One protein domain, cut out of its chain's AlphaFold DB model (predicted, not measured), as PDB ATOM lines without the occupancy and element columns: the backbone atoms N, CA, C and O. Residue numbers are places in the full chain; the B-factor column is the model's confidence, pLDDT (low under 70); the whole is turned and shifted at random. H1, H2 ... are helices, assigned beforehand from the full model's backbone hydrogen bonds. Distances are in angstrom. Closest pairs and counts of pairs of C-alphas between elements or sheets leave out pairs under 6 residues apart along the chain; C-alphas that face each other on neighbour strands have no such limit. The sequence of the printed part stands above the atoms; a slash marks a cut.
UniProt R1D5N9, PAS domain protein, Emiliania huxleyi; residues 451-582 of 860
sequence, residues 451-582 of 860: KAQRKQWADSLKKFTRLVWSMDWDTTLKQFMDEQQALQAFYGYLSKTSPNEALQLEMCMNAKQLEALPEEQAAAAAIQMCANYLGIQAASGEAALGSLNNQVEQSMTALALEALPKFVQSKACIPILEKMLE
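This is residues 451 to 582 of the 860 residues of the protein "PAS domain protein" of Emiliania huxleyi (UniProt R1D5N9). Four helices, H7, H3, H4 and H5, stand side by side in a row, neighbours running opposite ways, and the long kinked H6 crosses beneath H3, H4 and H5 like a spine. H1 crosses H7 at one end of this rod, and H2 packs on H6 nearly at a right angle. The printed part has 132 residues with seven named helices, H1 to H7 in order, and no named strand; the class is all helix. It is only just loose, close to compact, with a radius of gyration of the C-alphas of 17.1 A and spans of 59 by 27 by 22 A.

Go along from residue 451: H1 holds residues 451 to 469, H2 473 to 480, H3 484 to 497, H4 499 to 514, H5 519 to 534, H6 541 to 569 and H7 571 to 581. Look first at C-alphas 462 and 577, 6.1 A apart, the closest of H1 and H7, which touch at a steep tilt of 55 degrees. H2 touches H6, about perpendicular at 79 degrees, closest at the C-alphas of Trp 473 and Ala 560, 5.3 A. H3 touches H7 at a shallow tilt of 11 degrees, opposite ways, closest at C-alphas 486 and 576, 6.0 A. H3 and H4 form a helical hairpin, with C-alphas 494 and 502 closest at 4.8 A; so do H4 and H5, with C-alphas 514 and 522 closest at 5.0 A. H6 is the hub, touching H1 to H5; its closest C-alphas to H4 are Val 552 and Cys 508, 5.5 A, at a steep tilt of 50 degrees. H1 and H5 are apart. Every O i to N i+4 pair is within hydrogen-bond range in H2 and H5; the counts are 13 of 15 in H1, 9 of 10 in H3, 11 of 12 in H4, 22 of 25 in H6 and 5 of 7 in H7.

Find C-alpha 451 at (145.029, 156.312, 179.362); from there H1 runs 24.0 A, with a kink of 59 degrees near residue 459. H3 measures 20.0 A, H4 22.9 A and H5 20.9 A. H6 starts at C-alpha 541, (118.246, 199.785, 168.572), and runs 39.1 A, with a kink of 41 degrees near residue 559. H2 spans 10.3 A, and H7 spans 16.1 A to C-alpha 581 at (142.761, 164.907, 174.551).

The C-alphas of Ala 452 and Ala 539 are the two farthest apart, 60.1 A. The printed part has no cut and no long link. Its mean pLDDT is 80.4; look for values under 70 at residues 451 to 465, 467 to 468, 470 to 472, 474 to 475 and 578 to 582.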
ATOM      1  N   LYS A 451     144.467 155.034 178.907       50.56
ATOM      2  CA  LYS A 451     145.029 156.312 179.362       50.56
ATOM      3  C   LYS A 451     146.547 156.399 179.155       50.56
ATOM      4  O   LYS A 451     147.063 157.490 178.910       50.56
ATOM      5  N   ALA A 452     147.261 155.268 179.178       48.50
ATOM      6  CA  ALA A 452     148.694 155.215 178.880       48.50
ATOM      7  C   ALA A 452     148.979 155.479 177.389       48.50
ATOM      8  O   ALA A 452     149.833 156.311 177.073       48.50
ATOM      9  N   GLN A 453     148.214 154.860 176.477       50.19
ATOM     10  CA  GLN A 453     148.325 155.116 175.032       50.19
ATOM     11  C   GLN A 453     148.036 156.583 174.687       50.19
ATOM     12  O   GLN A 453     148.810 157.203 173.953       50.19
ATOM     13  N   ARG A 454     146.967 157.167 175.259       56.44
ATOM     14  CA  ARG A 454     146.634 158.593 175.068       56.44
ATOM     15  C   ARG A 454     147.803 159.499 175.470       56.44
ATOM     16  O   ARG A 454     148.156 160.403 174.718       56.44
ATOM     17  N   LYS A 455     148.452 159.227 176.611       56.34
ATOM     18  CA  LYS A 455     149.592 160.019 177.105       56.34
ATOM     19  C   LYS A 455     150.793 159.998 176.155       56.34
ATOM     20  O   LYS A 455     151.427 161.033 175.981       56.34
ATOM     21  N   GLN A 456     151.100 158.856 175.535       54.12
ATOM     22  CA  GLN A 456     152.196 158.767 174.566       54.12
ATOM     23  C   GLN A 456     151.884 159.518 173.264       54.12
ATOM     24  O   GLN A 456     152.746 160.201 172.713       54.12
ATOM     25  N   TRP A 457     150.643 159.424 172.786       53.97
ATOM     26  CA  TRP A 457     150.213 160.078 171.549       53.97
ATOM     27  C   TRP A 457     149.930 161.573 171.681       53.97
ATOM     28  O   TRP A 457     149.904 162.273 170.665       53.97
ATOM     29  N   ALA A 458     149.765 162.068 172.909       60.56
ATOM     30  CA  ALA A 458     149.351 163.431 173.210       60.56
ATOM     31  C   ALA A 458     150.157 164.501 172.459       60.56
ATOM     32  O   ALA A 458     149.554 165.419 171.921       60.56
ATOM     33  N   ASP A 459     151.486 164.407 172.361       61.00
ATOM     34  CA  ASP A 459     152.290 165.473 171.737       61.00
ATOM     35  C   ASP A 459     152.263 165.458 170.201       61.00
ATOM     36  O   ASP A 459     152.264 166.520 169.573       61.00
ATOM     37  N   SER A 460     152.167 164.283 169.575       59.25
ATOM     38  CA  SER A 460     151.928 164.173 168.128       59.25
ATOM     39  C   SER A 460     150.512 164.626 167.771       59.25
ATOM     40  O   SER A 460     150.319 165.358 166.802       59.25
ATOM     41  N   LEU A 461     149.527 164.277 168.602       63.38
ATOM     42  CA  LEU A 461     148.138 164.674 168.405       63.38
ATOM     43  C   LEU A 461     147.928 166.173 168.692       63.38
ATOM     44  O   LEU A 461     147.265 166.837 167.907       63.38
ATOM     45  N   LYS A 462     148.607 166.767 169.689       66.75
ATOM     46  CA  LYS A 462     148.702 168.232 169.881       66.75
ATOM     47  C   LYS A 462     149.221 168.935 168.624       66.75
ATOM     48  O   LYS A 462     148.681 169.974 168.250       66.75
ATOM     49  N   LYS A 463     150.268 168.406 167.970       67.06
ATOM     50  CA  LYS A 463     150.795 168.957 166.703       67.06
ATOM     51  C   LYS A 463     149.761 168.843 165.577       67.06
ATOM     52  O   LYS A 463     149.538 169.823 164.871       67.06
ATOM     53  N   PHE A 464     149.110 167.686 165.442       63.31
ATOM     54  CA  PHE A 464     148.082 167.434 164.428       63.31
ATOM     55  C   PHE A 464     146.854 168.341 164.612       63.31
ATOM     56  O   PHE A 464     146.533 169.103 163.705       63.31
ATOM     57  N   THR A 465     146.239 168.365 165.800       67.75
ATOM     58  CA  THR A 465     145.095 169.234 166.143       67.75
ATOM     59  C   THR A 465     145.416 170.716 165.939       67.75
ATOM     60  O   THR A 465     144.606 171.445 165.376       67.75
ATOM     61  N   ARG A 466     146.630 171.169 166.290       72.75
ATOM     62  CA  ARG A 466     147.095 172.532 165.968       72.75
ATOM     63  C   ARG A 466     147.148 172.811 164.469       72.75
ATOM     64  O   ARG A 466     146.800 173.917 164.063       72.75
ATOM     65  N   LEU A 467     147.573 171.845 163.651       66.12
ATOM     66  CA  LEU A 467     147.539 172.000 162.198       66.12
ATOM     67  C   LEU A 467     146.087 172.107 161.706       66.12
ATOM     68  O   LEU A 467     145.798 173.041 160.960       66.12
ATOM     69  N   VAL A 468     145.179 171.238 162.175       64.62
ATOM     70  CA  VAL A 468     143.736 171.290 161.849       64.62
ATOM     71  C   VAL A 468     143.162 172.681 162.140       64.62
ATOM     72  O   VAL A 468     142.682 173.358 161.230       64.62
ATOM     73  N   TRP A 469     143.317 173.153 163.378       70.00
ATOM     74  CA  TRP A 469     142.846 174.464 163.838       70.00
ATOM     75  C   TRP A 469     143.479 175.653 163.104       70.00
ATOM     76  O   TRP A 469     142.846 176.691 162.941       70.00
ATOM     77  N   SER A 470     144.714 175.513 162.609       66.56
ATOM     78  CA  SER A 470     145.369 176.546 161.791       66.56
ATOM     79  C   SER A 470     144.848 176.637 160.347       66.56
ATOM     80  O   SER A 470     145.270 177.521 159.599       66.56
ATOM     81  N   MET A 471     143.965 175.723 159.927       62.59
ATOM     82  CA  MET A 471     143.430 175.668 158.562       62.59
ATOM     83  C   MET A 471     141.906 175.739 158.490       62.59
ATOM     84  O   MET A 471     141.411 176.324 157.529       62.59
ATOM     85  N   ASP A 472     141.194 175.227 159.494       67.88
ATOM     86  CA  ASP A 472     139.757 175.449 159.702       67.88
ATOM     87  C   ASP A 472     139.534 176.424 160.872       67.88
ATOM     88  O   ASP A 472     139.078 176.069 161.962       67.88
ATOM     89  N   TRP A 473     139.949 177.673 160.661       73.25
ATOM     90  CA  TRP A 473     139.912 178.722 161.679       73.25
ATOM     91  C   TRP A 473     138.492 179.160 162.051       73.25
ATOM     92  O   TRP A 473     138.261 179.549 163.194       73.25
ATOM     93  N   ASP A 474     137.545 179.083 161.116       66.56
ATOM     94  CA  ASP A 474     136.163 179.531 161.312       66.56
ATOM     95  C   ASP A 474     135.416 178.588 162.261       66.56
ATOM     96  O   ASP A 474     134.926 179.008 163.314       66.56
ATOM     97  N   THR A 475     135.423 177.287 161.953       69.50
ATOM     98  CA  THR A 475     134.825 176.263 162.817       69.50
ATOM     99  C   THR A 475     135.528 176.214 164.173       69.50
ATOM    100  O   THR A 475     134.862 176.103 165.202       69.50
ATOM    101  N   THR A 476     136.857 176.374 164.206       74.12
ATOM    102  CA  THR A 476     137.624 176.405 165.464       74.12
ATOM    103  C   THR A 476     137.256 177.608 166.335       74.12
ATOM    104  O   THR A 476     137.025 177.433 167.531       74.12
ATOM    105  N   LEU A 477     137.161 178.825 165.777       80.56
ATOM    106  CA  LEU A 477     136.779 179.996 166.575       80.56
ATOM    107  C   LEU A 477     135.347 179.856 167.103       80.56
ATOM    108  O   LEU A 477     135.095 180.169 168.264       80.56
ATOM    109  N   LYS A 478     134.425 179.335 166.286       80.12
ATOM    110  CA  LYS A 478     133.042 179.053 166.698       80.12
ATOM    111  C   LYS A 478     132.994 178.051 167.859       80.12
ATOM    112  O   LYS A 478     132.390 178.361 168.879       80.12
ATOM    113  N   GLN A 479     133.733 176.941 167.775       74.81
ATOM    114  CA  GLN A 479     133.876 175.978 168.879       74.81
ATOM    115  C   GLN A 479     134.466 176.617 170.149       74.81
ATOM    116  O   GLN A 479     133.975 176.368 171.249       74.81
ATOM    117  N   PHE A 480     135.480 177.481 170.028       80.44
ATOM    118  CA  PHE A 480     136.044 178.194 171.182       80.44
ATOM    119  C   PHE A 480     135.058 179.204 171.789       80.44
ATOM    120  O   PHE A 480     135.080 179.403 172.998       80.44
ATOM    121  N   MET A 481     134.167 179.798 170.992       78.94
ATOM    122  CA  MET A 481     133.075 180.662 171.466       78.94
ATOM    123  C   MET A 481     131.938 179.888 172.163       78.94
ATOM    124  O   MET A 481     131.042 180.522 172.724       78.94
ATOM    125  N   ASP A 482     131.954 178.550 172.133       78.50
ATOM    126  CA  ASP A 482     131.063 177.673 172.907       78.50
ATOM    127  C   ASP A 482     131.774 177.038 174.122       78.50
ATOM    128  O   ASP A 482     131.173 176.907 175.191       78.50
ATOM    129  N   GLU A 483     133.067 176.693 174.026       80.62
ATOM    130  CA  GLU A 483     133.831 176.196 175.179       80.62
ATOM    131  C   GLU A 483     134.412 177.336 176.037       80.62
ATOM    132  O   GLU A 483     135.505 177.851 175.790       80.62
ATOM    133  N   GLN A 484     133.734 177.640 177.148       79.94
ATOM    134  CA  GLN A 484     134.109 178.683 178.118       79.94
ATOM    135  C   GLN A 484     135.600 178.689 178.526       79.94
ATOM    136  O   GLN A 484     136.168 179.757 178.748       79.94
ATOM    137  N   GLN A 485     136.258 177.529 178.638       80.06
ATOM    138  CA  GLN A 485     137.683 177.470 178.998       80.06
ATOM    139  C   GLN A 485     138.616 177.806 177.827       80.06
ATOM    140  O   GLN A 485     139.604 178.509 178.040       80.06
ATOM    141  N   ALA A 486     138.294 177.373 176.604       82.12
ATOM    142  CA  ALA A 486     139.036 177.763 175.406       82.12
ATOM    143  C   ALA A 486     138.921 179.277 175.171       82.12
ATOM    144  O   ALA A 486     139.932 179.947 174.951       82.12
ATOM    145  N   LEU A 487     137.715 179.825 175.351       85.50
ATOM    146  CA  LEU A 487     137.428 181.256 175.290       85.50
ATOM    147  C   LEU A 487     138.263 182.075 176.285       85.50
ATOM    148  O   LEU A 487     138.915 183.044 175.904       85.50
ATOM    149  N   GLN A 488     138.299 181.657 177.555       87.06
ATOM    150  CA  GLN A 488     139.084 182.325 178.602       87.06
ATOM    151  C   GLN A 488     140.597 182.236 178.352       87.06
ATOM    152  O   GLN A 488     141.318 183.205 178.605       87.06
ATOM    153  N   ALA A 489     141.095 181.115 177.819       87.69
ATOM    154  CA  ALA A 489     142.501 180.978 177.443       87.69
ATOM    155  C   ALA A 489     142.875 181.855 176.235       87.69
ATOM    156  O   ALA A 489     143.960 182.444 176.230       87.69
ATOM    157  N   PHE A 490     141.984 181.983 175.244       91.62
ATOM    158  CA  PHE A 490     142.186 182.846 174.081       91.62
ATOM    159  C   PHE A 490     142.140 184.329 174.475       91.62
ATOM    160  O   PHE A 490     143.100 185.053 174.220       91.62
ATOM    161  N   TYR A 491     141.112 184.763 175.211       91.06
ATOM    162  CA  TYR A 491     141.021 186.126 175.746       91.06
ATOM    163  C   TYR A 491     142.239 186.477 176.618       91.06
ATOM    164  O   TYR A 491     142.942 187.448 176.349       91.06
ATOM    165  N   GLY A 492     142.589 185.619 177.585       90.88
ATOM    166  CA  GLY A 492     143.749 185.799 178.467       90.88
ATOM    167  C   GLY A 492     145.128 185.703 177.788       90.88
ATOM    168  O   GLY A 492     146.149 185.950 178.450       90.88
ATOM    169  N   TYR A 493     145.170 185.346 176.500       92.44
ATOM    170  CA  TYR A 493     146.311 185.522 175.601       92.44
ATOM    171  C   TYR A 493     146.245 186.890 174.908       92.44
ATOM    172  O   TYR A 493     147.187 187.673 175.052       92.44
ATOM    173  N   LEU A 494     145.124 187.223 174.252       93.12
ATOM    174  CA  LEU A 494     144.948 188.491 173.531       93.12
ATOM    175  C   LEU A 494     145.144 189.713 174.438       93.12
ATOM    176  O   LEU A 494     145.880 190.622 174.064       93.12
ATOM    177  N   SER A 495     144.619 189.712 175.669       91.00
ATOM    178  CA  SER A 495     144.806 190.823 176.624       91.00
ATOM    179  C   SER A 495     146.278 191.090 176.990       91.00
ATOM    180  O   SER A 495     146.572 192.090 177.640       91.00
ATOM    181  N   LYS A 496     147.210 190.201 176.607       89.75
ATOM    182  CA  LYS A 496     148.663 190.337 176.812       89.75
ATOM    183  C   LYS A 496     149.442 190.590 175.519       89.75
ATOM    184  O   LYS A 496     150.553 191.102 175.599       89.75
ATOM    185  N   THR A 497     148.908 190.211 174.355       90.31
ATOM    186  CA  THR A 497     149.594 190.330 173.053       90.31
ATOM    187  C   THR A 497     149.035 191.438 172.165       90.31
ATOM    188  O   THR A 497     149.804 192.087 171.463       90.31
ATOM    189  N   SER A 498     147.723 191.669 172.199       91.19
ATOM    190  CA  SER A 498     147.031 192.723 171.458       91.19
ATOM    191  C   SER A 498     145.720 193.089 172.172       91.19
ATOM    192  O   SER A 498     144.686 192.456 171.943       91.19
ATOM    193  N   PRO A 499     145.724 194.121 173.039       90.31
ATOM    194  CA  PRO A 499     144.519 194.573 173.739       90.31
ATOM    195  C   PRO A 499     143.358 194.948 172.804       90.31
ATOM    196  O   PRO A 499     142.201 194.806 173.186       90.31
ATOM    197  N   ASN A 500     143.650 195.357 171.565       88.69
ATOM    198  CA  ASN A 500     142.633 195.659 170.557       88.69
ATOM    199  C   ASN A 500     141.962 194.381 170.015       88.69
ATOM    200  O   ASN A 500     140.741 194.353 169.886       88.69
ATOM    201  N   GLU A 501     142.727 193.309 169.756       91.19
ATOM    202  CA  GLU A 501     142.161 191.989 169.413       91.19
ATOM    203  C   GLU A 501     141.348 191.434 170.607       91.19
ATOM    204  O   GLU A 501     140.288 190.839 170.423       91.19
ATOM    205  N   ALA A 502     141.786 191.683 171.849       91.56
ATOM    206  CA  ALA A 502     141.041 191.285 173.048       91.56
ATOM    207  C   ALA A 502     139.686 192.003 173.167       91.56
ATOM    208  O   ALA A 502     138.675 191.357 173.437       91.56
ATOM    209  N   LEU A 503     139.655 193.317 172.917       90.12
ATOM    210  CA  LEU A 503     138.435 194.128 172.928       90.12
ATOM    211  C   LEU A 503     137.450 193.704 171.822       90.12
ATOM    212  O   LEU A 503     136.243 193.657 172.050       90.12
ATOM    213  N   GLN A 504     137.962 193.337 170.642       91.56
ATOM    214  CA  GLN A 504     137.157 192.755 169.562       91.56
ATOM    215  C   GLN A 504     136.528 191.419 169.976       91.56
ATOM    216  O   GLN A 504     135.335 191.215 169.753       91.56
ATOM    217  N   LEU A 505     137.293 190.528 170.619       91.94
ATOM    218  CA  LEU A 505     136.765 189.258 171.124       91.94
ATOM    219  C   LEU A 505     135.698 189.486 172.208       91.94
ATOM    220  O   LEU A 505     134.652 188.845 172.174       91.94
ATOM    221  N   GLU A 506     135.921 190.430 173.126       91.31
ATOM    222  CA  GLU A 506     134.958 190.806 174.170       91.31
ATOM    223  C   GLU A 506     133.637 191.333 173.577       91.31
ATOM    224  O   GLU A 506     132.555 190.906 173.983       91.31
ATOM    225  N   MET A 507     133.711 192.188 172.553       92.19
ATOM    226  CA  MET A 507     132.544 192.658 171.802       92.19
ATOM    227  C   MET A 507     131.784 191.488 171.150       92.19
ATOM    228  O   MET A 507     130.563 191.415 171.282       92.19
ATOM    229  N   CYS A 508     132.475 190.543 170.502       90.25
ATOM    230  CA  CYS A 508     131.853 189.340 169.930       90.25
ATOM    231  C   CYS A 508     131.197 188.450 171.006       90.25
ATOM    232  O   CYS A 508     130.102 187.927 170.794       90.25
ATOM    233  N   MET A 509     131.826 188.303 172.178       88.44
ATOM    234  CA  MET A 509     131.285 187.547 173.317       88.44
ATOM    235  C   MET A 509     130.027 188.188 173.910       88.44
ATOM    236  O   MET A 509     129.093 187.482 174.294       88.44
ATOM    237  N   ASN A 510     129.998 189.517 174.003       88.75
ATOM    238  CA  ASN A 510     128.862 190.257 174.543       88.75
ATOM    239  C   ASN A 510     127.716 190.358 173.524       88.75
ATOM    240  O   ASN A 510     126.557 190.261 173.912       88.75
ATOM    241  N   ALA A 511     128.014 190.420 172.220       88.31
ATOM    242  CA  ALA A 511     127.000 190.392 171.166       88.31
ATOM    243  C   ALA A 511     126.240 189.054 171.149       88.31
ATOM    244  O   ALA A 511     125.013 189.050 171.121       88.31
ATOM    245  N   LYS A 512     126.951 187.926 171.297       85.19
ATOM    246  CA  LYS A 512     126.347 186.584 171.425       85.19
ATOM    247  C   LYS A 512     125.409 186.449 172.639       85.19
ATOM    248  O   LYS A 512     124.501 185.628 172.626       85.19
ATOM    249  N   GLN A 513     125.586 187.260 173.687       84.88
ATOM    250  CA  GLN A 513     124.667 187.282 174.836       84.88
ATOM    251  C   GLN A 513     123.363 188.045 174.543       84.88
ATOM    252  O   GLN A 513     122.353 187.766 175.187       84.88
ATOM    253  N   LEU A 514     123.344 188.955 173.557       86.56
ATOM    254  CA  LEU A 514     122.126 189.664 173.143       86.56
ATOM    255  C   LEU A 514     121.090 188.716 172.523       86.56
ATOM    256  O   LEU A 514     119.895 188.925 172.708       86.56
ATOM    257  N   GLU A 515     121.539 187.647 171.855       81.75
ATOM    258  CA  GLU A 515     120.685 186.602 171.262       81.75
ATOM    259  C   GLU A 515     119.812 185.868 172.302       81.75
ATOM    260  O   GLU A 515     118.801 185.265 171.950       81.75
ATOM    261  N   ALA A 516     120.187 185.928 173.585       83.81
ATOM    262  CA  ALA A 516     119.459 185.321 174.699       83.81
ATOM    263  C   ALA A 516     118.550 186.307 175.467       83.81
ATOM    264  O   ALA A 516     117.900 185.906 176.437       83.81
ATOM    265  N   LEU A 517     118.510 187.588 175.076       88.38
ATOM    266  CA  LEU A 517     117.721 188.630 175.742       88.38
ATOM    267  C   LEU A 517     116.395 188.919 175.012       88.38
ATOM    268  O   LEU A 517     116.306 188.760 173.795       88.38
ATOM    269  N   PRO A 518     115.359 189.411 175.722       89.56
ATOM    270  CA  PRO A 518     114.174 189.987 175.090       89.56
ATOM    271  C   PRO A 518     114.544 191.138 174.145       89.56
ATOM    272  O   PRO A 518     115.396 191.959 174.476       89.56
ATOM    273  N   GLU A 519     113.853 191.236 173.010       83.75
ATOM    274  CA  GLU A 519     114.152 192.154 171.896       83.75
ATOM    275  C   GLU A 519     114.379 193.618 172.326       83.75
ATOM    276  O   GLU A 519     115.374 194.234 171.947       83.75
ATOM    277  N   GLU A 520     113.525 194.157 173.202       81.94
ATOM    278  CA  GLU A 520     113.638 195.522 173.741       81.94
ATOM    279  C   GLU A 520     114.889 195.722 174.628       81.94
ATOM    280  O   GLU A 520     115.513 196.786 174.618       81.94
ATOM    281  N   GLN A 521     115.312 194.681 175.354       86.25
ATOM    282  CA  GLN A 521     116.519 194.697 176.189       86.25
ATOM    283  C   GLN A 521     117.786 194.511 175.344       86.25
ATOM    284  O   GLN A 521     118.772 195.218 175.558       86.25
ATOM    285  N   ALA A 522     117.742 193.621 174.347       85.75
ATOM    286  CA  ALA A 522     118.807 193.439 173.365       85.75
ATOM    287  C   ALA A 522     119.064 194.736 172.576       85.75
ATOM    288  O   ALA A 522     120.210 195.160 172.439       85.75
ATOM    289  N   ALA A 523     118.000 195.420 172.141       85.50
ATOM    290  CA  ALA A 523     118.058 196.718 171.473       85.50
ATOM    291  C   ALA A 523     118.719 197.808 172.341       85.50
ATOM    292  O   ALA A 523     119.585 198.541 171.860       85.50
ATOM    293  N   ALA A 524     118.353 197.903 173.624       86.62
ATOM    294  CA  ALA A 524     118.945 198.868 174.552       86.62
ATOM    295  C   ALA A 524     120.431 198.577 174.844       86.62
ATOM    296  O   ALA A 524     121.258 199.493 174.847       86.62
ATOM    297  N   ALA A 525     120.787 197.304 175.038       88.88
ATOM    298  CA  ALA A 525     122.167 196.878 175.259       88.88
ATOM    299  C   ALA A 525     123.043 197.068 174.005       88.88
ATOM    300  O   ALA A 525     124.172 197.545 174.120       88.88
ATOM    301  N   ALA A 526     122.517 196.804 172.804       88.69
ATOM    302  CA  ALA A 526     123.218 197.043 171.541       88.69
ATOM    303  C   ALA A 526     123.608 198.521 171.356       88.69
ATOM    304  O   ALA A 526     124.719 198.806 170.915       88.69
ATOM    305  N   ILE A 527     122.749 199.472 171.748       89.56
ATOM    306  CA  ILE A 527     123.075 200.911 171.710       89.56
ATOM    307  C   ILE A 527     124.271 201.226 172.625       89.56
ATOM    308  O   ILE A 527     125.186 201.942 172.214       89.56
ATOM    309  N   GLN A 528     124.304 200.664 173.841       88.81
ATOM    310  CA  GLN A 528     125.441 200.834 174.756       88.81
ATOM    311  C   GLN A 528     126.718 200.177 174.212       88.81
ATOM    312  O   GLN A 528     127.792 200.768 174.294       88.81
ATOM    313  N   MET A 529     126.614 198.996 173.600       89.94
ATOM    314  CA  MET A 529     127.749 198.328 172.960       89.94
ATOM    315  C   MET A 529     128.310 199.123 171.774       89.94
ATOM    316  O   MET A 529     129.527 199.258 171.663       89.94
ATOM    317  N   CYS A 530     127.460 199.713 170.928       89.44
ATOM    318  CA  CYS A 530     127.906 200.590 169.841       89.44
ATOM    319  C   CYS A 530     128.646 201.832 170.361       89.44
ATOM    320  O   CYS A 530     129.678 202.209 169.803       89.44
ATOM    321  N   ALA A 531     128.187 202.425 171.467       87.69
ATOM    322  CA  ALA A 531     128.894 203.533 172.104       87.69
ATOM    323  C   ALA A 531     130.250 203.097 172.696       87.69
ATOM    324  O   ALA A 531     131.249 203.783 172.491       87.69
ATOM    325  N   ASN A 532     130.299 201.948 173.381       87.50
ATOM    326  CA  ASN A 532     131.483 201.476 174.107       87.50
ATOM    327  C   ASN A 532     132.580 200.890 173.200       87.50
ATOM    328  O   ASN A 532     133.758 201.155 173.431       87.50
ATOM    329  N   TYR A 533     132.213 200.093 172.190       88.56
ATOM    330  CA  TYR A 533     133.169 199.370 171.336       88.56
ATOM    331  C   TYR A 533     133.412 200.043 169.979       88.56
ATOM    332  O   TYR A 533     134.505 199.912 169.433       88.56
ATOM    333  N   LEU A 534     132.422 200.763 169.430       88.25
ATOM    334  CA  LEU A 534     132.527 201.406 168.108       88.25
ATOM    335  C   LEU A 534     132.731 202.927 168.194       88.25
ATOM    336  O   LEU A 534     133.127 203.548 167.212       88.25
ATOM    337  N   GLY A 535     132.425 203.544 169.342       86.00
ATOM    338  CA  GLY A 535     132.370 205.003 169.490       86.00
ATOM    339  C   GLY A 535     131.183 205.656 168.767       86.00
ATOM    340  O   GLY A 535     131.184 206.870 168.563       86.00
ATOM    341  N   ILE A 536     130.173 204.875 168.362       87.19
ATOM    342  CA  ILE A 536     129.040 205.328 167.542       87.19
ATOM    343  C   ILE A 536     127.777 205.419 168.402       87.19
ATOM    344  O   ILE A 536     127.331 204.425 168.972       87.19
ATOM    345  N   GLN A 537     127.135 206.590 168.426       86.19
ATOM    346  CA  GLN A 537     125.756 206.706 168.907       86.19
ATOM    347  C   GLN A 537     124.783 206.317 167.787       86.19
ATOM    348  O   GLN A 537     124.594 207.055 166.822       86.19
ATOM    349  N   ALA A 538     124.182 205.134 167.911       82.19
ATOM    350  CA  ALA A 538     123.175 204.645 166.978       82.19
ATOM    351  C   ALA A 538     121.827 205.364 167.173       82.19
ATOM    352  O   ALA A 538     121.396 205.598 168.300       82.19
ATOM    353  N   ALA A 539     121.137 205.677 166.071       80.19
ATOM    354  CA  ALA A 539     119.861 206.402 166.094       80.19
ATOM    355  C   ALA A 539     118.652 205.549 166.541       80.19
ATOM    356  O   ALA A 539     117.612 206.097 166.900       80.19
ATOM    357  N   SER A 540     118.772 204.219 166.510       85.69
ATOM    358  CA  SER A 540     117.771 203.263 167.002       85.69
ATOM    359  C   SER A 540     118.447 201.954 167.423       85.69
ATOM    360  O   SER A 540     119.592 201.694 167.044       85.69
ATOM    361  N   GLY A 541     117.742 201.108 168.181       83.00
ATOM    362  CA  GLY A 541     118.246 199.785 168.572       83.00
ATOM    363  C   GLY A 541     118.439 198.833 167.387       83.00
ATOM    364  O   GLY A 541     119.417 198.097 167.346       83.00
ATOM    365  N   GLU A 542     117.571 198.913 166.378       84.44
ATOM    366  CA  GLU A 542     117.700 198.175 165.114       84.44
ATOM    367  C   GLU A 542     118.954 198.606 164.336       84.44
ATOM    368  O   GLU A 542     119.751 197.769 163.912       84.44
ATOM    369  N   ALA A 543     119.199 199.920 164.234       84.19
ATOM    370  CA  ALA A 543     120.425 200.445 163.637       84.19
ATOM    371  C   ALA A 543     121.672 200.071 164.459       84.19
ATOM    372  O   ALA A 543     122.737 199.843 163.880       84.19
ATOM    373  N   ALA A 544     121.553 199.964 165.789       86.94
ATOM    374  CA  ALA A 544     122.635 199.492 166.645       86.94
ATOM    375  C   ALA A 544     122.953 198.015 166.370       86.94
ATOM    376  O   ALA A 544     124.101 197.698 166.082       86.94
ATOM    377  N   LEU A 545     121.943 197.139 166.375       86.75
ATOM    378  CA  LEU A 545     122.081 195.705 166.095       86.75
ATOM    379  C   LEU A 545     122.653 195.445 164.694       86.75
ATOM    380  O   LEU A 545     123.602 194.678 164.561       86.75
ATOM    381  N   GLY A 546     122.155 196.127 163.657       86.88
ATOM    382  CA  GLY A 546     122.700 196.003 162.301       86.88
ATOM    383  C   GLY A 546     124.165 196.450 162.187       86.88
ATOM    384  O   GLY A 546     124.962 195.786 161.523       86.88
ATOM    385  N   SER A 547     124.546 197.535 162.873       87.12
ATOM    386  CA  SER A 547     125.942 198.007 162.902       87.12
ATOM    387  C   SER A 547     126.853 197.058 163.686       87.12
ATOM    388  O   SER A 547     127.950 196.731 163.231       87.12
ATOM    389  N   LEU A 548     126.384 196.585 164.845       90.00
ATOM    390  CA  LEU A 548     127.113 195.681 165.726       90.00
ATOM    391  C   LEU A 548     127.333 194.323 165.060       90.00
ATOM    392  O   LEU A 548     128.463 193.851 165.042       90.00
ATOM    393  N   ASN A 549     126.304 193.731 164.448       88.62
ATOM    394  CA  ASN A 549     126.407 192.431 163.781       88.62
ATOM    395  C   ASN A 549     127.412 192.458 162.620       88.62
ATOM    396  O   ASN A 549     128.241 191.558 162.511       88.62
ATOM    397  N   ASN A 550     127.404 193.520 161.808       88.56
ATOM    398  CA  ASN A 550     128.378 193.713 160.732       88.56
ATOM    399  C   ASN A 550     129.814 193.827 161.290       88.56
ATOM    400  O   ASN A 550     130.731 193.160 160.808       88.56
ATOM    401  N   GLN A 551     130.021 194.597 162.368       90.56
ATOM    402  CA  GLN A 551     131.343 194.672 163.002       90.56
ATOM    403  C   GLN A 551     131.753 193.353 163.680       90.56
ATOM    404  O   GLN A 551     132.937 193.014 163.672       90.56
ATOM    405  N   VAL A 552     130.810 192.592 164.241       89.56
ATOM    406  CA  VAL A 552     131.042 191.268 164.838       89.56
ATOM    407  C   VAL A 552     131.445 190.254 163.769       89.56
ATOM    408  O   VAL A 552     132.409 189.531 163.988       89.56
ATOM    409  N   GLU A 553     130.803 190.237 162.599       86.62
ATOM    410  CA  GLU A 553     131.178 189.368 161.472       86.62
ATOM    411  C   GLU A 553     132.596 189.686 160.960       86.62
ATOM    412  O   GLU A 553     133.438 188.790 160.829       86.62
ATOM    413  N   GLN A 554     132.906 190.974 160.767       86.88
ATOM    414  CA  GLN A 554     134.251 191.430 160.400       86.88
ATOM    415  C   GLN A 554     135.297 191.070 161.469       86.88
ATOM    416  O   GLN A 554     136.382 190.594 161.138       86.88
ATOM    417  N   SER A 555     134.971 191.264 162.750       88.75
ATOM    418  CA  SER A 555     135.895 191.011 163.863       88.75
ATOM    419  C   SER A 555     136.117 189.519 164.090       88.75
ATOM    420  O   SER A 555     137.258 189.116 164.267       88.75
ATOM    421  N   MET A 556     135.084 188.678 163.994       84.06
ATOM    422  CA  MET A 556     135.222 187.215 164.002       84.06
ATOM    423  C   MET A 556     136.119 186.742 162.852       84.06
ATOM    424  O   MET A 556     137.023 185.936 163.069       84.06
ATOM    425  N   THR A 557     135.931 187.295 161.649       82.94
ATOM    426  CA  THR A 557     136.758 186.981 160.474       82.94
ATOM    427  C   THR A 557     138.224 187.380 160.686       82.94
ATOM    428  O   THR A 557     139.123 186.575 160.443       82.94
ATOM    429  N   ALA A 558     138.486 188.589 161.193       84.81
ATOM    430  CA  ALA A 558     139.837 189.071 161.487       84.81
ATOM    431  C   ALA A 558     140.505 188.290 162.635       84.81
ATOM    432  O   ALA A 558     141.652 187.858 162.512       84.81
ATOM    433  N   LEU A 559     139.779 188.036 163.728       87.94
ATOM    434  CA  LEU A 559     140.250 187.232 164.856       87.94
ATOM    435  C   LEU A 559     140.613 185.816 164.414       87.94
ATOM    436  O   LEU A 559     141.650 185.307 164.827       87.94
ATOM    437  N   ALA A 560     139.813 185.185 163.559       79.00
ATOM    438  CA  ALA A 560     140.082 183.828 163.106       79.00
ATOM    439  C   ALA A 560     141.217 183.749 162.063       79.00
ATOM    440  O   ALA A 560     142.013 182.811 162.103       79.00
ATOM    441  N   LEU A 561     141.350 184.742 161.176       75.69
ATOM    442  CA  LEU A 561     142.443 184.809 160.196       75.69
ATOM    443  C   LEU A 561     143.792 185.207 160.808       75.69
ATOM    444  O   LEU A 561     144.826 184.691 160.381       75.69
ATOM    445  N   GLU A 562     143.802 186.118 161.782       82.56
ATOM    446  CA  GLU A 562     145.037 186.715 162.296       82.56
ATOM    447  C   GLU A 562     145.348 186.360 163.749       82.56
ATOM    448  O   GLU A 562     146.502 186.078 164.061       82.56
ATOM    449  N   ALA A 563     144.377 186.399 164.661       85.94
ATOM    450  CA  ALA A 563     144.630 186.275 166.100       85.94
ATOM    451  C   ALA A 563     144.662 184.808 166.576       85.94
ATOM    452  O   ALA A 563     145.564 184.393 167.311       85.94
ATOM    453  N   LEU A 564     143.723 183.991 166.097       84.06
ATOM    454  CA  LEU A 564     143.598 182.573 166.422       84.06
ATOM    455  C   LEU A 564     144.825 181.750 165.985       84.06
ATOM    456  O   LEU A 564     145.304 180.968 166.807       84.06
ATOM    457  N   PRO A 565     145.427 181.923 164.787       80.12
ATOM    458  CA  PRO A 565     146.606 181.143 164.407       80.12
ATOM    459  C   PRO A 565     147.821 181.462 165.289       80.12
ATOM    460  O   PRO A 565     148.572 180.549 165.642       80.12
ATOM    461  N   LYS A 566     147.974 182.729 165.721       83.44
ATOM    462  CA  LYS A 566     148.983 183.147 166.712       83.44
ATOM    463  C   LYS A 566     148.733 182.444 168.060       83.44
ATOM    464  O   LYS A 566     149.663 181.883 168.641       83.44
ATOM    465  N   PHE A 567     147.480 182.402 168.530       87.56
ATOM    466  CA  PHE A 567     147.098 181.719 169.775       87.56
ATOM    467  C   PHE A 567     147.320 180.203 169.724       87.56
ATOM    468  O   PHE A 567     147.946 179.660 170.635       87.56
ATOM    469  N   VAL A 568     146.867 179.526 168.665       82.31
ATOM    470  CA  VAL A 568     146.990 178.068 168.481       82.31
ATOM    471  C   VAL A 568     148.460 177.635 168.492       82.31
ATOM    472  O   VAL A 568     148.813 176.631 169.116       82.31
ATOM    473  N   GLN A 569     149.352 178.426 167.887       78.38
ATOM    474  CA  GLN A 569     150.803 178.205 167.937       78.38
ATOM    475  C   GLN A 569     151.423 178.538 169.311       78.38
ATOM    476  O   GLN A 569     152.463 177.984 169.673       78.38
ATOM    477  N   SER A 570     150.793 179.406 170.108       84.62
ATOM    478  CA  SER A 570     151.304 179.847 171.411       84.62
ATOM    479  C   SER A 570     151.263 178.758 172.494       84.62
ATOM    480  O   SER A 570     150.490 177.799 172.437       84.62
ATOM    481  N   LYS A 571     152.042 178.954 173.567       82.44
ATOM    482  CA  LYS A 571     151.975 178.103 174.770       82.44
ATOM    483  C   LYS A 571     150.635 178.200 175.519       82.44
ATOM    484  O   LYS A 571     150.306 177.268 176.241       82.44
ATOM    485  N   ALA A 572     149.853 179.268 175.334       83.38
ATOM    486  CA  ALA A 572     148.575 179.459 176.030       83.38
ATOM    487  C   ALA A 572     147.463 178.506 175.543       83.38
ATOM    488  O   ALA A 572     146.527 178.232 176.284       83.38
ATOM    489  N   CYS A 573     147.597 177.948 174.335       82.81
ATOM    490  CA  CYS A 573     146.683 176.944 173.787       82.81
ATOM    491  C   CYS A 573     146.958 175.512 174.313       82.81
ATOM    492  O   CYS A 573     146.094 174.642 174.222       82.81
ATOM    493  N   ILE A 574     148.132 175.252 174.911       77.19
ATOM    494  CA  ILE A 574     148.539 173.899 175.347       77.19
ATOM    495  C   ILE A 574     147.559 173.266 176.360       77.19
ATOM    496  O   ILE A 574     147.150 172.134 176.103       77.19
ATOM    497  N   PRO A 575     147.090 173.958 177.422       77.88
ATOM    498  CA  PRO A 575     146.158 173.360 178.385       77.88
ATOM    499  C   PRO A 575     144.787 173.002 177.790       77.88
ATOM    500  O   PRO A 575     144.132 172.080 178.269       77.88
ATOM    501  N   ILE A 576     144.355 173.710 176.738       78.25
ATOM    502  CA  ILE A 576     143.098 173.425 176.028       78.25
ATOM    503  C   ILE A 576     143.243 172.143 175.206       78.25
ATOM    504  O   ILE A 576     142.411 171.245 175.310       78.25
ATOM    505  N   LEU A 577     144.348 172.017 174.462       70.06
ATOM    506  CA  LEU A 577     144.685 170.786 173.745       70.06
ATOM    507  C   LEU A 577     144.798 169.595 174.706       70.06
ATOM    508  O   LEU A 577     144.258 168.533 174.425       70.06
ATOM    509  N   GLU A 578     145.479 169.761 175.841       69.69
ATOM    510  CA  GLU A 578     145.653 168.695 176.835       69.69
ATOM    511  C   GLU A 578     144.307 168.233 177.399       69.69
ATOM    512  O   GLU A 578     143.980 167.054 177.274       69.69
ATOM    513  N   LYS A 579     143.461 169.157 177.870       68.94
ATOM    514  CA  LYS A 579     142.120 168.822 178.365       68.94
ATOM    515  C   LYS A 579     141.235 168.148 177.305       68.94
ATOM    516  O   LYS A 579     140.515 167.204 177.631       68.94
ATOM    517  N   MET A 580     141.263 168.601 176.047       62.59
ATOM    518  CA  MET A 580     140.465 167.978 174.979       62.59
ATOM    519  C   MET A 580     140.906 166.537 174.686       62.59
ATOM    520  O   MET A 580     140.057 165.676 174.448       62.59
ATOM    521  N   LEU A 581     142.210 166.254 174.748       59.19
ATOM    522  CA  LEU A 581     142.761 164.907 174.551       59.19
ATOM    523  C   LEU A 581     142.629 164.006 175.798       59.19
ATOM    524  O   LEU A 581     142.680 162.780 175.686       59.19
ATOM    525  N   GLU A 582     142.392 164.591 176.973       58.31
ATOM    526  CA  GLU A 582     142.060 163.890 178.223       58.31
ATOM    527  C   GLU A 582     140.568 163.503 178.350       58.31
ATOM    528  O   GLU A 582     140.189 162.863 179.333       58.31
TER     529      GLU A 582